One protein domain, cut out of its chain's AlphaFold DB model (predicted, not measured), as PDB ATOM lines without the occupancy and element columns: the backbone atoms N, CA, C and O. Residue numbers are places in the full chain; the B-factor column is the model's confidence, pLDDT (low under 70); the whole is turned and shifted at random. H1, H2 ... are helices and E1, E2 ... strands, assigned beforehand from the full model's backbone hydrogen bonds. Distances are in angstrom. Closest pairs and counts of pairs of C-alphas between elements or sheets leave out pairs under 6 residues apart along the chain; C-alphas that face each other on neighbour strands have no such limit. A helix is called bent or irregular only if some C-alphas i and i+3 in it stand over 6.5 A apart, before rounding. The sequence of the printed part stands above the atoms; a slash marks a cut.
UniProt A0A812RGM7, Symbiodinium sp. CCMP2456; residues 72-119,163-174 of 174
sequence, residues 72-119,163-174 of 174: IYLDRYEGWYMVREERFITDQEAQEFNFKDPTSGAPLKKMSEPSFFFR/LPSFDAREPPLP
ATOM      1  N   ILE A  72     183.570 175.188 164.236       93.56
ATOM      2  CA  ILE A  72     183.270 175.480 162.835       93.56
ATOM      3  C   ILE A  72     184.484 176.149 162.205       93.56
ATOM      4  O   ILE A  72     184.988 177.146 162.724       93.56
ATOM      5  N   TYR A  73     184.929 175.623 161.073       88.88
ATOM      6  CA  TYR A  73     186.036 176.177 160.303       88.88
ATOM      7  C   TYR A  73     185.730 176.129 158.808       88.88
ATOM      8  O   TYR A  73     184.924 175.315 158.359       88.88
ATOM      9  N   LEU A  74     186.339 177.044 158.057       89.06
ATOM     10  CA  LEU A  74     186.266 177.063 156.603       89.06
ATOM     11  C   LEU A  74     187.385 176.178 156.053       89.06
ATOM     12  O   LEU A  74     188.539 176.336 156.447       89.06
ATOM     13  N   ASP A  75     187.031 175.269 155.159       88.00
ATOM     14  CA  ASP A  75     187.969 174.429 154.418       88.00
ATOM     15  C   ASP A  75     187.437 174.235 152.992       88.00
ATOM     16  O   ASP A  75     186.442 174.860 152.606       88.00
ATOM     17  N   ARG A  76     188.080 173.393 152.188       84.31
ATOM     18  CA  ARG A  76     187.632 173.065 150.837       84.31
ATOM     19  C   ARG A  76     187.057 171.657 150.803       84.31
ATOM     20  O   ARG A  76     187.707 170.700 151.208       84.31
ATOM     21  N   TYR A  77     185.828 171.533 150.315       82.06
ATOM     22  CA  TYR A  77     185.273 170.239 149.955       82.06
ATOM     23  C   TYR A  77     185.663 169.925 148.516       82.06
ATOM     24  O   TYR A  77     185.344 170.698 147.612       82.06
ATOM     25  N   GLU A  78     186.347 168.802 148.316       84.75
ATOM     26  CA  GLU A  78     186.727 168.313 146.994       84.75
ATOM     27  C   GLU A  78     186.030 166.988 146.713       84.75
ATOM     28  O   GLU A  78     185.994 166.103 147.566       84.75
ATOM     29  N   GLY A  79     185.477 166.846 145.515       86.44
ATOM     30  CA  GLY A  79     184.803 165.619 145.117       86.44
ATOM     31  C   GLY A  79     184.468 165.588 143.635       86.44
ATOM     32  O   GLY A  79     184.636 166.577 142.911       86.44
ATOM     33  N   TRP A  80     183.992 164.433 143.180       89.31
ATOM     34  CA  TRP A  80     183.432 164.290 141.841       89.31
ATOM     35  C   TRP A  80     182.053 164.930 141.793       89.31
ATOM     36  O   TRP A  80     181.236 164.726 142.686       89.31
ATOM     37  N   TYR A  81     181.802 165.708 140.752       84.00
ATOM     38  CA  TYR A  81     180.592 166.492 140.593       84.00
ATOM     39  C   TYR A  81     179.874 166.114 139.300       84.00
ATOM     40  O   TYR A  81     180.453 166.165 138.205       84.00
ATOM     41  N   MET A  82     178.601 165.750 139.438       80.12
ATOM     42  CA  MET A  82     177.672 165.569 138.330       80.12
ATOM     43  C   MET A  82     177.018 166.907 138.016       80.12
ATOM     44  O   MET A  82     176.119 167.346 138.725       80.12
ATOM     45  N   VAL A  83     177.459 167.540 136.929       73.38
ATOM     46  CA  VAL A  83     176.998 168.882 136.536       73.38
ATOM     47  C   VAL A  83     175.489 168.925 136.311       73.38
ATOM     48  O   VAL A  83     174.846 169.886 136.704       73.38
ATOM     49  N   ARG A  84     174.916 167.885 135.697       71.31
ATOM     50  CA  ARG A  84     173.490 167.864 135.353       71.31
ATOM     51  C   ARG A  84     172.583 167.712 136.573       71.31
ATOM     52  O   ARG A  84     171.489 168.252 136.588       71.31
ATOM     53  N   GLU A  85     173.029 166.942 137.559       71.12
ATOM     54  CA  GLU A  85     172.284 166.703 138.804       71.12
ATOM     55  C   GLU A  85     172.695 167.671 139.917       71.12
ATOM     56  O   GLU A  85     172.218 167.557 141.043       71.12
ATOM     57  N   GLU A  86     173.619 168.582 139.608       73.25
ATOM     58  CA  GLU A  86     174.222 169.556 140.513       73.25
ATOM     59  C   GLU A  86     174.681 168.972 141.860       73.25
ATOM     60  O   GLU A  86     174.664 169.642 142.897       73.25
ATOM     61  N   ARG A  87     175.132 167.710 141.850       76.94
ATOM     62  CA  ARG A  87     175.473 166.966 143.066       76.94
ATOM     63  C   ARG A  87     176.905 166.463 143.073       76.94
ATOM     64  O   ARG A  87     177.453 166.036 142.056       76.94
ATOM     65  N   PHE A  88     177.473 166.441 144.272       82.50
ATOM     66  CA  PHE A  88     178.691 165.697 144.546       82.50
ATOM     67  C   PHE A  88     178.386 164.214 144.731       82.50
ATOM     68  O   PHE A  88     177.353 163.852 145.300       82.50
ATOM     69  N   ILE A  89     179.305 163.375 144.269       81.88
ATOM     70  CA  ILE A  89     179.252 161.922 144.398       81.88
ATOM     71  C   ILE A  89     180.534 161.413 145.051       81.88
ATOM     72  O   ILE A  89     181.578 162.074 145.002       81.88
ATOM     73  N   THR A  90     180.459 160.250 145.691       83.56
ATOM     74  CA  THR A  90     181.629 159.653 146.347       83.56
ATOM     75  C   THR A  90     182.632 159.141 145.312       83.56
ATOM     76  O   THR A  90     182.281 158.894 144.159       83.56
ATOM     77  N   ASP A  91     183.888 158.936 145.714       84.44
ATOM     78  CA  ASP A  91     184.882 158.304 144.834       84.44
ATOM     79  C   ASP A  91     184.452 156.901 144.389       84.44
ATOM     80  O   ASP A  91     184.702 156.517 143.249       84.44
ATOM     81  N   GLN A  92     183.771 156.157 145.264       85.19
ATOM     82  CA  GLN A  92     183.233 154.836 144.948       85.19
ATOM     83  C   GLN A  92     182.154 154.918 143.862       85.19
ATOM     84  O   GLN A  92     182.225 154.203 142.867       85.19
ATOM     85  N   GLU A  93     181.211 155.850 143.996       87.12
ATOM     86  CA  GLU A  93     180.158 156.070 143.000       87.12
ATOM     87  C   GLU A  93     180.740 156.566 141.660       87.12
ATOM     88  O   GLU A  93     180.338 156.125 140.584       87.12
ATOM     89  N   ALA A  94     181.760 157.430 141.701       90.12
ATOM     90  CA  ALA A  94     182.468 157.863 140.499       90.12
ATOM     91  C   ALA A  94     183.170 156.704 139.777       90.12
ATOM     92  O   ALA A  94     183.148 156.658 138.546       90.12
ATOM     93  N   GLN A  95     183.764 155.762 140.517       91.44
ATOM     94  CA  GLN A  95     184.363 154.553 139.946       91.44
ATOM     95  C   GLN A  95     183.310 153.646 139.306       91.44
ATOM     96  O   GLN A  95     183.517 153.185 138.184       91.44
ATOM     97  N   GLU A  96     182.170 153.438 139.968       92.81
ATOM     98  CA  GLU A  96     181.054 152.645 139.437       92.81
ATOM     99  C   GLU A  96     180.540 153.204 138.103       92.81
ATOM    100  O   GLU A  96     180.243 152.446 137.178       92.81
ATOM    101  N   PHE A  97     180.527 154.530 137.948       91.75
ATOM    102  CA  PHE A  97     180.151 155.178 136.691       91.75
ATOM    103  C   PHE A  97     181.307 155.386 135.703       91.75
ATOM    104  O   PHE A  97     181.153 156.102 134.712       91.75
ATOM    105  N   ASN A  98     182.473 154.774 135.932       93.44
ATOM    106  CA  ASN A  98     183.673 154.952 135.105       93.44
ATOM    107  C   ASN A  98     184.022 156.434 134.869       93.44
ATOM    108  O   ASN A  98     184.422 156.832 133.770       93.44
ATOM    109  N   PHE A  99     183.835 157.258 135.901       91.81
ATOM    110  CA  PHE A  99     184.038 158.705 135.893       91.81
ATOM    111  C   PHE A  99     183.237 159.438 134.809       91.81
ATOM    112  O   PHE A  99     183.671 160.478 134.305       91.81
ATOM    113  N   LYS A 100     182.059 158.920 134.445       92.50
ATOM    114  CA  LYS A 100     181.137 159.542 133.489       92.50
ATOM    115  C   LYS A 100     179.736 159.646 134.072       92.50
ATOM    116  O   LYS A 100     179.320 158.824 134.870       92.50
ATOM    117  N   ASP A 101     178.994 160.665 133.670       85.50
ATOM    118  CA  ASP A 101     177.577 160.784 133.985       85.50
ATOM    119  C   ASP A 101     176.816 159.628 133.301       85.50
ATOM    120  O   ASP A 101     176.933 159.462 132.082       85.50
ATOM    121  N   PRO A 102     176.049 158.813 134.046       87.38
ATOM    122  CA  PRO A 102     175.460 157.586 133.516       87.38
ATOM    123  C   PRO A 102     174.356 157.837 132.483       87.38
ATOM    124  O   PRO A 102     173.986 156.923 131.752       87.38
ATOM    125  N   THR A 103     173.812 159.053 132.407       84.38
ATOM    126  CA  THR A 103     172.727 159.363 131.469       84.38
ATOM    127  C   THR A 103     173.212 160.099 130.225       84.38
ATOM    128  O   THR A 103     172.672 159.891 129.143       84.38
ATOM    129  N   SER A 104     174.210 160.971 130.358       83.81
ATOM    130  CA  SER A 104     174.750 161.770 129.250       83.81
ATOM    131  C   SER A 104     176.069 161.232 128.690       83.81
ATOM    132  O   SER A 104     176.461 161.608 127.588       83.81
ATOM    133  N   GLY A 105     176.780 160.379 129.435       87.25
ATOM    134  CA  GLY A 105     178.110 159.874 129.082       87.25
ATOM    135  C   GLY A 105     179.235 160.909 129.211       87.25
ATOM    136  O   GLY A 105     180.386 160.602 128.888       87.25
ATOM    137  N   ALA A 106     178.930 162.127 129.671       85.56
ATOM    138  CA  ALA A 106     179.908 163.196 129.838       85.56
ATOM    139  C   ALA A 106     180.887 162.880 130.986       85.56
ATOM    140  O   ALA A 106     180.461 162.335 132.001       85.56
ATOM    141  N   PRO A 107     182.181 163.236 130.885       89.31
ATOM    142  CA  PRO A 107     183.124 163.058 131.987       89.31
ATOM    143  C   PRO A 107     182.698 163.829 133.242       89.31
ATOM    144  O   PRO A 107     182.332 165.006 133.163       89.31
ATOM    145  N   LEU A 108     182.799 163.182 134.402       89.38
ATOM    146  CA  LEU A 108     182.620 163.839 135.691       89.38
ATOM    147  C   LEU A 108     183.741 164.849 135.928       89.38
ATOM    148  O   LEU A 108     184.891 164.644 135.530       89.38
ATOM    149  N   LYS A 109     183.415 165.944 136.614       85.06
ATOM    150  CA  LYS A 109     184.393 166.977 136.961       85.06
ATOM    151  C   LYS A 109     184.812 166.816 138.411       85.06
ATOM    152  O   LYS A 109     183.956 166.663 139.275       85.06
ATOM    153  N   LYS A 110     186.111 166.921 138.697       88.00
ATOM    154  CA  LYS A 110     186.545 167.224 140.063       88.00
ATOM    155  C   LYS A 110     186.255 168.688 140.339       88.00
ATOM    156  O   LYS A 110     186.714 169.558 139.599       88.00
ATOM    157  N   MET A 111     185.494 168.945 141.388       83.56
ATOM    158  CA  MET A 111     185.216 170.292 141.862       83.56
ATOM    159  C   MET A 111     185.704 170.445 143.292       83.56
ATOM    160  O   MET A 111     185.717 169.490 144.062       83.56
ATOM    161  N   SER A 112     186.144 171.660 143.602       83.31
ATOM    162  CA  SER A 112     186.683 172.050 144.895       83.31
ATOM    163  C   SER A 112     186.019 173.362 145.281       83.31
ATOM    164  O   SER A 112     186.136 174.353 144.553       83.31
ATOM    165  N   GLU A 113     185.310 173.375 146.401       80.81
ATOM    166  CA  GLU A 113     184.540 174.533 146.844       80.81
ATOM    167  C   GLU A 113     184.801 174.863 148.315       80.81
ATOM    168  O   GLU A 113     184.937 173.955 149.139       80.81
ATOM    169  N   PRO A 114     184.871 176.155 148.676       82.94
ATOM    170  CA  PRO A 114     184.896 176.544 150.077       82.94
ATOM    171  C   PRO A 114     183.618 176.056 150.771       82.94
ATOM    172  O   PRO A 114     182.512 176.186 150.251       82.94
ATOM    173  N   SER A 115     183.762 175.461 151.948       84.25
ATOM    174  CA  SER A 115     182.651 174.947 152.743       84.25
ATOM    175  C   SER A 115     182.973 175.022 154.226       84.25
ATOM    176  O   SER A 115     184.116 174.848 154.647       84.25
ATOM    177  N   PHE A 116     181.949 175.273 155.037       87.94
ATOM    178  CA  PHE A 116     182.083 175.180 156.482       87.94
ATOM    179  C   PHE A 116     182.008 173.724 156.938       87.94
ATOM    180  O   PHE A 116     181.117 172.969 156.536       87.94
ATOM    181  N   PHE A 117     182.918 173.356 157.831       89.44
ATOM    182  CA  PHE A 117     182.997 172.040 158.442       89.44
ATOM    183  C   PHE A 117     182.883 172.146 159.956       89.44
ATOM    184  O   PHE A 117     183.412 173.071 160.572       89.44
ATOM    185  N   PHE A 118     182.222 171.161 160.554       91.31
ATOM    186  CA  PHE A 118     182.193 170.943 161.989       91.31
ATOM    187  C   PHE A 118     183.240 169.903 162.387       91.31
ATOM    188  O   PHE A 118     183.273 168.804 161.822       91.31
ATOM    189  N   ARG A 119     184.058 170.214 163.396       92.00
ATOM    190  CA  ARG A 119     185.061 169.311 163.990       92.00
ATOM    191  C   ARG A 119     184.399 168.234 164.847       92.00
ATOM    192  O   ARG A 119     184.562 168.210 166.065       92.00
ATOM    193  N   LEU A 163     176.082 173.324 151.749       51.12
ATOM    194  CA  LEU A 163     175.983 172.834 150.357       51.12
ATOM    195  C   LEU A 163     175.907 173.994 149.339       51.12
ATOM    196  O   LEU A 163     175.356 175.025 149.698       51.12
ATOM    197  N   PRO A 164     176.341 173.806 148.073       43.56
ATOM    198  CA  PRO A 164     176.865 174.820 147.128       43.56
ATOM    199  C   PRO A 164     175.998 176.043 146.767       43.56
ATOM    200  O   PRO A 164     176.483 176.940 146.085       43.56
ATOM    201  N   SER A 165     174.729 176.114 147.168       44.12
ATOM    202  CA  SER A 165     173.759 177.088 146.639       44.12
ATOM    203  C   SER A 165     173.669 178.436 147.383       44.12
ATOM    204  O   SER A 165     172.734 179.198 147.169       44.12
ATOM    205  N   PHE A 166     174.631 178.767 148.239       42.34
ATOM    206  CA  PHE A 166     174.762 180.042 148.971       42.34
ATOM    207  C   PHE A 166     176.225 180.505 148.943       42.34
ATOM    208  O   PHE A 166     177.140 179.764 148.604       42.34
ATOM    209  N   ASP A 167     176.491 181.762 149.264       43.78
ATOM    210  CA  ASP A 167     177.870 182.220 149.364       43.78
ATOM    211  C   ASP A 167     178.542 181.584 150.594       43.78
ATOM    212  O   ASP A 167     178.215 181.914 151.733       43.78
ATOM    213  N   ALA A 168     179.515 180.692 150.380       47.56
ATOM    214  CA  ALA A 168     180.303 180.060 151.443       47.56
ATOM    215  C   ALA A 168     181.094 181.057 152.322       47.56
ATOM    216  O   ALA A 168     181.732 180.655 153.299       47.56
ATOM    217  N   ARG A 169     181.111 182.348 151.962       43.59
ATOM    218  CA  ARG A 169     181.744 183.433 152.726       43.59
ATOM    219  C   ARG A 169     180.794 184.096 153.722       43.59
ATOM    220  O   ARG A 169     181.268 184.835 154.585       43.59
ATOM    221  N   GLU A 170     179.496 183.816 153.655       44.62
ATOM    222  CA  GLU A 170     178.500 184.376 154.566       44.62
ATOM    223  C   GLU A 170     178.034 183.329 155.599       44.62
ATOM    224  O   GLU A 170     177.985 182.131 155.306       44.62
ATOM    225  N   PRO A 171     177.738 183.730 156.855       50.19
ATOM    226  CA  PRO A 171     177.042 182.847 157.790       50.19
ATOM    227  C   PRO A 171     175.687 182.434 157.194       50.19
ATOM    228  O   PRO A 171     175.160 183.172 156.362       50.19
ATOM    229  N   PRO A 172     175.091 181.301 157.619       51.28
ATOM    230  CA  PRO A 172     173.794 180.880 157.104       51.28
ATOM    231  C   PRO A 172     172.799 182.043 157.178       51.28
ATOM    232  O   PRO A 172     172.513 182.583 158.261       51.28
ATOM    233  N   LEU A 173     172.322 182.461 156.002       47.97
ATOM    234  CA  LEU A 173     171.167 183.337 155.912       47.97
ATOM    235  C   LEU A 173     169.997 182.626 156.605       47.97
ATOM    236  O   LEU A 173     169.925 181.396 156.585       47.97
ATOM    237  N   PRO A 174     169.158 183.393 157.311       43.19
ATOM    238  CA  PRO A 174     168.134 182.840 158.172       43.19
ATOM    239  C   PRO A 174     167.052 182.131 157.359       43.19
ATOM    240  O   PRO A 174     166.566 182.702 156.357       43.19
TER     241      PRO A 174
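What this domain is: This is residues 72 to 119 and 163 to 174 of the 174 residues of a protein of Symbiodinium sp. CCMP2456 (UniProt A0A812RGM7). A long, narrow ribbon of two bent antiparallel strands, E1 and E3, makes most of the length; at the end of E1 the chain folds back as a short third strand, E2, and a single short helix, H1, stands over that end of E1. A loop, residues 97 to 108, leads from H1 back to E3, and a separate tail, residues 163 to 174, has no named element. The printed part has 60 residues, with E1, E2, H1 and E3 in that order along the chain; the sheet order is E2, E1, E3, all antiparallel, and the class is mostly strand. The whole is loose, with a radius of gyration of the C-alphas of 13.4 A, and elongated, spanning 37 by 22 by 14 A.

How they stand to each other: In the sheet, the inner strand E1, residues 72 to 82, is the antiparallel neighbour of edge strand E3, residues 109 to 118, at 154 degrees between their directions. C-alphas 78 and 112 face each other at 4.3 A; N 77 and O 113, at 2.8 A, and N 115 and O 75, at 2.8 A, are within hydrogen-bond range. E1 bends by 60 degrees at residue 79, and E3 by 64 degrees at residue 114. The other edge strand, E2, residues 87 to 89, forms an antiparallel hairpin with E1, with N 89 and O 80 at 2.8 A and N 82 and O 87 at 2.9 A. E2 and E3 are only just apart, their closest C-alphas 8.4 A from each other. H1, residues 91 to 96, is on the sheet and over E1, at a height over the sheet of 9.9 A. It only just stands up from the sheet, its line rising 41 degrees out of the local plane. The closest C-alphas of E1 and H1 are those of Trp 80 and Ala 94, 6.6 A apart. E2, H1 and E3 form a split strand-helix-strand unit, two strands running the same way with a helix between them in the chain and E1 between them in the sheet; its crossover is right-handed. In H1 every O i to N i+4 pair is within hydrogen-bond range.

Where its parts are: E1 begins at C-alpha 72, (183.270, 175.480, 162.835), and is 27.0 A long. E2, Arg 87 to Ile 89, has three residues. H1 begins at C-alpha 91, (184.882, 158.304, 144.834), and has six residues. E3 is 25.4 A long and ends at C-alpha 118, (182.193, 170.943, 161.989).

The domain as a whole: The C-alphas farthest apart are those of Asn 98 and Pro 174, 39.4 A. The links E1 to E2 and E2 to H1 are tight; H1 to E3 is a long link of 12 residues. Residues 120 to 162 are not printed, and C-alphas 119 and 163 are 16.8 A apart across this cut. The mean pLDDT of the printed part is 77.7, and residues 163 to 174 are under 70.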